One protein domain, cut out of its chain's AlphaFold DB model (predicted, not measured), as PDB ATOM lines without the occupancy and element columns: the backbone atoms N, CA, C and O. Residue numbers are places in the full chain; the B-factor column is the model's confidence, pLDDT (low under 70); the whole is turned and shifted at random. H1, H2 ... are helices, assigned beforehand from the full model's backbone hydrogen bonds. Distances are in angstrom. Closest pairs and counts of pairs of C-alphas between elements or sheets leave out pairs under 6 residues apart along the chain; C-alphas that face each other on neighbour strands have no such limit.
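What this domain is: This is residues 2 to 23 and 41 to 82 of the 84 residues of the protein "AFOR_C domain-containing protein" of Candidatus Rokubacteria bacterium (UniProt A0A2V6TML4). A cluster of three helices, the long H1 with the two short helices H3 and H4, makes one end of an elongated body, and a second long helix, H2, reaches out from it to the other end. H2 comes near H1 only at its last residue, Gln 57, and its far end sticks out with residues 41 to 46, of which 43 to 46 belong to H2; residues 58 to 67 loop back from its last turn toward H3. The printed part has 64 residues with four named helices, in the order H1, H2, H3, H4, and no named strand; the class is all helix. The whole is compact, with a radius of gyration of the C-alphas of 12.0 A, and the C-alphas span 37 by 24 by 18 A.

Where its parts are: H1, residues 2 to 17, is the longest helix by residues and measures 22.6 A from first to last C-alpha; it begins at C-alpha 2, at (38.422, -48.747, -8.879). H2, residues 43 to 57, measures 21.2 A, from C-alpha 43 at (56.784, -34.679, 12.781) to C-alpha 57 at (43.678, -40.357, -2.889). H3, residues 68 to 73, measures 8.6 A. H4, residues 77 to 80, measures 5.2 A and ends with C-alpha 80 at (29.292, -39.222, 2.592).

How they stand to each other: H1 and H4 only just touch, with 3 pairs of C-alphas within 8 A, and H1 does so with residues 10 to 13 alone; the closest C-alphas are those of Leu 13 and Ala 80, 6.5 A apart. H1 and H3 are near each other, with 9 pairs of C-alphas within 10 A. H3 and H4 are close but not clearly touching; their closest C-alphas, those of Ile 71 and Glu 77, are 5.9 A apart. H1 and H2 are close but not clearly touching; their closest C-alphas, those of His 5 and Gln 57, are 7.7 A apart. The lines of H1 and H2 stand at a steep tilt of 55 degrees, and the two run opposite ways. H2 and H4 are apart. H2 and H3 are only just apart, with their closest C-alphas at 8.1 A. In H1, H2 and H3 every pair of O of residue i and N of residue i+4 is within hydrogen-bond range; H4 is too short for such a pair, and its 1 pair of O of residue i and N of residue i+3 is within range.

The domain as a whole: The two C-alphas farthest apart, those of Phe 41 and Ala 78, are 38.0 A from each other. Residues 24 to 40 are not printed, and C-alphas 23 and 41 are 16.5 A apart across this cut, in the link from H1 to H2. Of the links that are printed whole, the one from H2 to H3 is short, with 10 residues, and the one from H3 to H4 is tight, with 3. The mean pLDDT of the printed part is 95.0, and His 82 alone is under 70.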
ATOM      1  N   THR A   2      39.452 -49.548  -9.574       76.88
ATOM      2  CA  THR A   2      38.422 -48.747  -8.879       76.88
ATOM      3  C   THR A   2      37.889 -49.370  -7.580       76.88
ATOM      4  O   THR A   2      37.660 -48.655  -6.611       76.88
ATOM      5  N   THR A   3      37.752 -50.700  -7.501       90.12
ATOM      6  CA  THR A   3      37.193 -51.384  -6.315       90.12
ATOM      7  C   THR A   3      38.016 -51.161  -5.043       90.12
ATOM      8  O   THR A   3      37.447 -50.941  -3.977       90.12
ATOM      9  N   ALA A   4      39.349 -51.181  -5.148       95.38
ATOM     10  CA  ALA A   4      40.228 -50.969  -3.998       95.38
ATOM     11  C   ALA A   4      40.152 -49.520  -3.487       95.38
ATOM     12  O   ALA A   4      40.013 -49.303  -2.286       95.38
ATOM     13  N   HIS A   5      40.172 -48.537  -4.394       96.94
ATOM     14  CA  HIS A   5      40.073 -47.114  -4.044       96.94
ATOM     15  C   HIS A   5      38.718 -46.766  -3.421       96.94
ATOM     16  O   HIS A   5      38.666 -46.051  -2.418       96.94
ATOM     17  N   ARG A   6      37.628 -47.354  -3.934       97.25
ATOM     18  CA  ARG A   6      36.295 -47.247  -3.331       97.25
ATOM     19  C   ARG A   6      36.262 -47.816  -1.913       97.25
ATOM     20  O   ARG A   6      35.796 -47.138  -1.006       97.25
ATOM     21  N   GLY A   7      36.790 -49.024  -1.708       97.62
ATOM     22  CA  GLY A   7      36.835 -49.655  -0.384       97.62
ATOM     23  C   GLY A   7      37.639 -48.845   0.637       97.62
ATOM     24  O   GLY A   7      37.177 -48.633   1.756       97.62
ATOM     25  N   LEU A   8      38.805 -48.335   0.234       97.56
ATOM     26  CA  LEU A   8      39.648 -47.480   1.072       97.56
ATOM     27  C   LEU A   8      38.942 -46.169   1.449       97.56
ATOM     28  O   LEU A   8      38.945 -45.771   2.612       97.56
ATOM     29  N   THR A   9      38.311 -45.516   0.473       97.62
ATOM     30  CA  THR A   9      37.604 -44.247   0.690       97.62
ATOM     31  C   THR A   9      36.368 -44.438   1.568       97.62
ATOM     32  O   THR A   9      36.124 -43.631   2.460       97.62
ATOM     33  N   LEU A  10      35.631 -45.538   1.394       97.12
ATOM     34  CA  LEU A  10      34.503 -45.880   2.260       97.12
ATOM     35  C   LEU A  10      34.950 -46.131   3.710       97.12
ATOM     36  O   LEU A  10      34.327 -45.621   4.638       97.12
ATOM     37  N   ALA A  11      36.057 -46.851   3.917       97.25
ATOM     38  CA  ALA A  11      36.629 -47.035   5.251       97.25
ATOM     39  C   ALA A  11      37.053 -45.696   5.880       97.25
ATOM     40  O   ALA A  11      36.822 -45.473   7.068       97.25
ATOM     41  N   ARG A  12      37.614 -44.773   5.083       97.69
ATOM     42  CA  ARG A  12      37.935 -43.418   5.551       97.69
ATOM     43  C   ARG A  12      36.685 -42.652   5.983       97.69
ATOM     44  O   ARG A  12      36.700 -42.077   7.065       97.69
ATOM     45  N   LEU A  13      35.618 -42.666   5.181       97.25
ATOM     46  CA  LEU A  13      34.343 -42.015   5.517       97.25
ATOM     47  C   LEU A  13      33.740 -42.577   6.810       97.25
ATOM     48  O   LEU A  13      33.310 -41.806   7.665       97.25
ATOM     49  N   PHE A  14      33.767 -43.902   6.983       96.75
ATOM     50  CA  PHE A  14      33.349 -44.540   8.229       96.75
ATOM     51  C   PHE A  14      34.178 -44.036   9.416       96.75
ATOM     52  O   PHE A  14      33.613 -43.569  10.397       96.75
ATOM     53  N   ASN A  15      35.508 -44.061   9.318       96.94
ATOM     54  CA  ASN A  15      36.380 -43.625  10.409       96.94
ATOM     55  C   ASN A  15      36.152 -42.152  10.786       96.94
ATOM     56  O   ASN A  15      36.110 -41.836  11.973       96.94
ATOM     57  N   LEU A  16      35.973 -41.270   9.795       96.19
ATOM     58  CA  LEU A  16      35.661 -39.853  10.021       96.19
ATOM     59  C   LEU A  16      34.339 -39.687  10.786       96.19
ATOM     60  O   LEU A  16      34.286 -38.932  11.753       96.19
ATOM     61  N   ARG A  17      33.302 -40.448  10.410       95.44
ATOM     62  CA  ARG A  17      32.013 -40.463  11.120       95.44
ATOM     63  C   ARG A  17      32.153 -40.911  12.577       95.44
ATOM     64  O   ARG A  17      31.490 -40.362  13.448       95.44
ATOM     65  N   GLU A  18      33.018 -41.885  12.851       96.19
ATOM     66  CA  GLU A  18      33.280 -42.366  14.216       96.19
ATOM     67  C   GLU A  18      34.232 -41.450  15.017       96.19
ATOM     68  O   GLU A  18      34.614 -41.775  16.142       96.19
ATOM     69  N   GLY A  19      34.614 -40.293  14.463       95.69
ATOM     70  CA  GLY A  19      35.407 -39.271  15.149       95.69
ATOM     71  C   GLY A  19      36.917 -39.381  14.948       95.69
ATOM     72  O   GLY A  19      37.661 -38.617  15.564       95.69
ATOM     73  N   MET A  20      37.389 -40.289  14.087       96.56
ATOM     74  CA  MET A  20      38.788 -40.281  13.665       96.56
ATOM     75  C   MET A  20      39.069 -39.013  12.865       96.56
ATOM     76  O   MET A  20      38.257 -38.558  12.063       96.56
ATOM     77  N   SER A  21      40.251 -38.455  13.049       96.25
ATOM     78  CA  SER A  21      40.672 -37.226  12.400       96.25
ATOM     79  C   SER A  21      42.070 -37.373  11.819       96.25
ATOM     80  O   SER A  21      42.790 -38.337  12.084       96.25
ATOM     81  N   ARG A  22      42.517 -36.351  11.087       96.19
ATOM     82  CA  ARG A  22      43.926 -36.237  10.695       96.19
ATOM     83  C   ARG A  22      44.894 -36.361  11.878       96.19
ATOM     84  O   ARG A  22      46.000 -36.852  11.694       96.19
ATOM     85  N   ALA A  23      44.514 -35.918  13.079       96.06
ATOM     86  CA  ALA A  23      45.398 -35.980  14.244       96.06
ATOM     87  C   ALA A  23      45.729 -37.424  14.673       96.06
ATOM     88  O   ALA A  23      46.716 -37.641  15.384       96.06
ATOM     89  N   PHE A  41      62.194 -40.146  12.143       93.75
ATOM     90  CA  PHE A  41      61.232 -39.520  11.243       93.75
ATOM     91  C   PHE A  41      60.554 -38.344  11.949       93.75
ATOM     92  O   PHE A  41      59.814 -38.529  12.927       93.75
ATOM     93  N   SER A  42      60.851 -37.126  11.494       93.31
ATOM     94  CA  SER A  42      60.368 -35.905  12.139       93.31
ATOM     95  C   SER A  42      58.849 -35.765  11.998       93.31
ATOM     96  O   SER A  42      58.237 -36.341  11.098       93.31
ATOM     97  N   ARG A  43      58.225 -34.971  12.880       90.62
ATOM     98  CA  ARG A  43      56.784 -34.679  12.781       90.62
ATOM     99  C   ARG A  43      56.424 -34.021  11.451       90.62
ATOM    100  O   ARG A  43      55.447 -34.414  10.839       90.62
ATOM    101  N   GLU A  44      57.248 -33.092  10.977       93.81
ATOM    102  CA  GLU A  44      57.031 -32.416   9.695       93.81
ATOM    103  C   GLU A  44      57.115 -33.389   8.510       93.81
ATOM    104  O   GLU A  44      56.298 -33.332   7.594       93.81
ATOM    105  N   GLN A  45      58.061 -34.334   8.544       95.38
ATOM    106  CA  GLN A  45      58.161 -35.367   7.514       95.38
ATOM    107  C   GLN A  45      56.950 -36.314   7.539       95.38
ATOM    108  O   GLN A  45      56.446 -36.680   6.479       95.38
ATOM    109  N   GLN A  46      56.458 -36.674   8.732       95.06
ATOM    110  CA  GLN A  46      55.219 -37.443   8.893       95.06
ATOM    111  C   GLN A  46      54.016 -36.687   8.327       95.06
ATOM    112  O   GLN A  46      53.306 -37.223   7.479       95.06
ATOM    113  N   ASP A  47      53.831 -35.429   8.732       95.31
ATOM    114  CA  ASP A  47      52.729 -34.581   8.271       95.31
ATOM    115  C   ASP A  47      52.754 -34.397   6.753       95.31
ATOM    116  O   ASP A  47      51.698 -34.384   6.111       95.31
ATOM    117  N   LYS A  48      53.948 -34.298   6.159       97.06
ATOM    118  CA  LYS A  48      54.106 -34.247   4.709       97.06
ATOM    119  C   LYS A  48      53.633 -35.537   4.041       97.06
ATOM    120  O   LYS A  48      52.830 -35.453   3.122       97.06
ATOM    121  N   VAL A  49      54.069 -36.707   4.513       97.25
ATOM    122  CA  VAL A  49      53.641 -37.996   3.935       97.25
ATOM    123  C   VAL A  49      52.129 -38.187   4.042       97.25
ATOM    124  O   VAL A  49      51.503 -38.615   3.079       97.25
ATOM    125  N   VAL A  50      51.525 -37.823   5.176       97.81
ATOM    126  CA  VAL A  50      50.064 -37.881   5.356       97.81
ATOM    127  C   VAL A  50      49.349 -36.949   4.374       97.81
ATOM    128  O   VAL A  50      48.365 -37.340   3.750       97.81
ATOM    129  N   THR A  51      49.863 -35.729   4.198       98.31
ATOM    130  CA  THR A  51      49.317 -34.759   3.236       98.31
ATOM    131  C   THR A  51      49.395 -35.280   1.807       98.31
ATOM    132  O   THR A  51      48.391 -35.257   1.099       98.31
ATOM    133  N   ASP A  52      50.574 -35.748   1.398       98.44
ATOM    134  CA  ASP A  52      50.815 -36.264   0.053       98.44
ATOM    135  C   ASP A  52      49.888 -37.461  -0.218       98.44
ATOM    136  O   ASP A  52      49.228 -37.504  -1.254       98.44
ATOM    137  N   TYR A  53      49.727 -38.359   0.762       98.19
ATOM    138  CA  TYR A  53      48.804 -39.487   0.669       98.19
ATOM    139  C   TYR A  53      47.349 -39.050   0.458       98.19
ATOM    140  O   TYR A  53      46.670 -39.586  -0.413       98.19
ATOM    141  N   TYR A  54      46.850 -38.058   1.205       98.50
ATOM    142  CA  TYR A  54      45.491 -37.550   0.986       98.50
ATOM    143  C   TYR A  54      45.314 -36.982  -0.419       98.50
ATOM    144  O   TYR A  54      44.329 -37.298  -1.082       98.50
ATOM    145  N   VAL A  55      46.278 -36.185  -0.886       98.44
ATOM    146  CA  VAL A  55      46.241 -35.594  -2.230       98.44
ATOM    147  C   VAL A  55      46.206 -36.689  -3.298       98.44
ATOM    148  O   VAL A  55      45.380 -36.622  -4.205       98.44
ATOM    149  N   GLU A  56      47.031 -37.729  -3.159       97.81
ATOM    150  CA  GLU A  56      47.046 -38.883  -4.067       97.81
ATOM    151  C   GLU A  56      45.713 -39.647  -4.091       97.81
ATOM    152  O   GLU A  56      45.310 -40.147  -5.140       97.81
ATOM    153  N   GLN A  57      44.998 -39.719  -2.961       97.56
ATOM    154  CA  GLN A  57      43.678 -40.357  -2.889       97.56
ATOM    155  C   GLN A  57      42.523 -39.459  -3.372       97.56
ATOM    156  O   GLN A  57      41.387 -39.937  -3.461       97.56
ATOM    157  N   GLY A  58      42.782 -38.183  -3.687       98.00
ATOM    158  CA  GLY A  58      41.748 -37.193  -4.012       98.00
ATOM    159  C   GLY A  58      40.984 -36.689  -2.782       98.00
ATOM    160  O   GLY A  58      39.796 -36.364  -2.843       98.00
ATOM    161  N   TRP A  59      41.638 -36.670  -1.625       98.12
ATOM    162  CA  TRP A  59      41.083 -36.192  -0.364       98.12
ATOM    163  C   TRP A  59      41.648 -34.811  -0.021       98.12
ATOM    164  O   TRP A  59      42.682 -34.386  -0.538       98.12
ATOM    165  N   ASP A  60      40.960 -34.084   0.855       98.31
ATOM    166  CA  ASP A  60      41.392 -32.761   1.279       98.31
ATOM    167  C   ASP A  60      42.730 -32.829   2.026       98.31
ATOM    168  O   ASP A  60      42.895 -33.532   3.027       98.31
ATOM    169  N   ALA A  61      43.684 -32.031   1.553       97.88
ATOM    170  CA  ALA A  61      45.063 -32.042   2.014       97.88
ATOM    171  C   ALA A  61      45.238 -31.618   3.477       97.88
ATOM    172  O   ALA A  61      46.330 -31.795   4.003       97.88
ATOM    173  N   LYS A  62      44.225 -31.039   4.139       97.12
ATOM    174  CA  LYS A  62      44.299 -30.567   5.533       97.12
ATOM    175  C   LYS A  62      43.474 -31.406   6.495       97.12
ATOM    176  O   LYS A  62      43.849 -31.517   7.654       97.12
ATOM    177  N   THR A  63      42.383 -31.998   6.036       96.94
ATOM    178  CA  THR A  63      41.407 -32.704   6.877       96.94
ATOM    179  C   THR A  63      41.389 -34.207   6.611       96.94
ATOM    180  O   THR A  63      41.013 -34.982   7.488       96.94
ATOM    181  N   GLY A  64      41.831 -34.644   5.427       97.25
ATOM    182  CA  GLY A  64      41.731 -36.035   4.987       97.25
ATOM    183  C   GLY A  64      40.297 -36.473   4.684       97.25
ATOM    184  O   GLY A  64      40.024 -37.674   4.680       97.25
ATOM    185  N   VAL A  65      39.384 -35.518   4.477       97.38
ATOM    186  CA  VAL A  65      38.007 -35.760   4.031       97.38
ATOM    187  C   VAL A  65      38.016 -35.977   2.515       97.38
ATOM    188  O   VAL A  65      38.547 -35.124   1.800       97.38
ATOM    189  N   PRO A  66      37.459 -37.081   1.988       98.19
ATOM    190  CA  PRO A  66      37.353 -37.282   0.546       98.19
ATOM    191  C   PRO A  66      36.646 -36.115  -0.148       98.19
ATOM    192  O   PRO A  66      35.618 -35.634   0.328       98.19
ATOM    193  N   THR A  67      37.186 -35.638  -1.273       97.94
ATOM    194  CA  THR A  67      36.571 -34.510  -1.988       97.94
ATOM    195  C   THR A  67      35.237 -34.916  -2.614       97.94
ATOM    196  O   THR A  67      35.002 -36.083  -2.930       97.94
ATOM    197  N   ALA A  68      34.366 -33.937  -2.872       96.81
ATOM    198  CA  ALA A  68      33.098 -34.188  -3.556       96.81
ATOM    199  C   ALA A  68      33.290 -34.800  -4.959       96.81
ATOM    200  O   ALA A  68      32.432 -35.542  -5.430       96.81
ATOM    201  N   GLU A  69      34.404 -34.494  -5.631       97.62
ATOM    202  CA  GLU A  69      34.771 -35.122  -6.903       97.62
ATOM    203  C   GLU A  69      35.076 -36.609  -6.721       97.62
ATOM    204  O   GLU A  69      34.471 -37.436  -7.403       97.62
ATOM    205  N   THR A  70      35.933 -36.958  -5.760       97.31
ATOM    206  CA  THR A  70      36.271 -38.353  -5.452       97.31
ATOM    207  C   THR A  70      35.059 -39.157  -4.994       97.31
ATOM    208  O   THR A  70      34.891 -40.292  -5.429       97.31
ATOM    209  N   ILE A  71      34.183 -38.575  -4.171       97.38
ATOM    210  CA  ILE A  71      32.948 -39.231  -3.718       97.38
ATOM    211  C   ILE A  71      32.058 -39.602  -4.911       97.38
ATOM    212  O   ILE A  71      31.609 -40.744  -4.990       97.38
ATOM    213  N   ARG A  72      31.852 -38.675  -5.858       96.69
ATOM    214  CA  ARG A  72      31.062 -38.939  -7.074       96.69
ATOM    215  C   ARG A  72      31.730 -39.961  -7.988       96.69
ATOM    216  O   ARG A  72      31.075 -40.866  -8.487       96.69
ATOM    217  N   ALA A  73      33.039 -39.836  -8.199       96.50
ATOM    218  CA  ALA A  73      33.790 -40.748  -9.060       96.50
ATOM    219  C   ALA A  73      33.802 -42.198  -8.538       96.50
ATOM    220  O   ALA A  73      33.999 -43.128  -9.320       96.50
ATOM    221  N   LEU A  74      33.613 -42.391  -7.227       96.75
ATOM    222  CA  LEU A  74      33.603 -43.696  -6.565       96.75
ATOM    223  C   LEU A  74      32.202 -44.196  -6.179       96.75
ATOM    224  O   LEU A  74      32.111 -45.274  -5.585       96.75
ATOM    225  N   GLU A  75      31.138 -43.458  -6.511       96.25
ATOM    226  CA  GLU A  75      29.745 -43.816  -6.197       96.25
ATOM    227  C   GLU A  75      29.543 -44.062  -4.682       96.25
ATOM    228  O   GLU A  75      29.159 -45.157  -4.240       96.25
ATOM    229  N   LEU A  76      29.908 -43.056  -3.873       96.00
ATOM    230  CA  LEU A  76      29.875 -43.066  -2.397       96.00
ATOM    231  C   LEU A  76      29.009 -41.940  -1.801       96.00
ATOM    232  O   LEU A  76      29.114 -41.621  -0.618       96.00
ATOM    233  N   GLU A  77      28.161 -41.293  -2.600       95.31
ATOM    234  CA  GLU A  77      27.374 -40.131  -2.174       95.31
ATOM    235  C   GLU A  77      26.490 -40.435  -0.962       95.31
ATOM    236  O   GLU A  77      26.427 -39.625  -0.042       95.31
ATOM    237  N   ALA A  78      25.850 -41.607  -0.928       91.81
ATOM    238  CA  ALA A  78      24.995 -42.020   0.186       91.81
ATOM    239  C   ALA A  78      25.777 -42.183   1.505       91.81
ATOM    240  O   ALA A  78      25.251 -41.897   2.584       91.81
ATOM    241  N   ASP A  79      27.041 -42.598   1.414       90.62
ATOM    242  CA  ASP A  79      27.918 -42.816   2.563       90.62
ATOM    243  C   ASP A  79      28.478 -41.491   3.107       90.62
ATOM    244  O   ASP A  79      28.651 -41.328   4.316       90.62
ATOM    245  N   ALA A  80      28.709 -40.511   2.229       85.81
ATOM    246  CA  ALA A  80      29.292 -39.222   2.592       85.81
ATOM    247  C   ALA A  80      28.347 -38.291   3.377       85.81
ATOM    248  O   ALA A  80      28.825 -37.434   4.117       85.81
ATOM    249  N   VAL A  81      27.021 -38.462   3.268       71.50
ATOM    250  CA  VAL A  81      26.013 -37.602   3.936       71.50
ATOM    251  C   VAL A  81      26.148 -37.598   5.468       71.50
ATOM    252  O   VAL A  81      25.716 -36.653   6.119       71.50
ATOM    253  N   HIS A  82      26.764 -38.631   6.046       58.78
ATOM    254  CA  HIS A  82      26.820 -38.844   7.495       58.78
ATOM    255  C   HIS A  82      28.187 -38.530   8.118       58.78
ATOM    256  O   HIS A  82      28.346 -38.710   9.319       58.78
TER     257      HIS A  82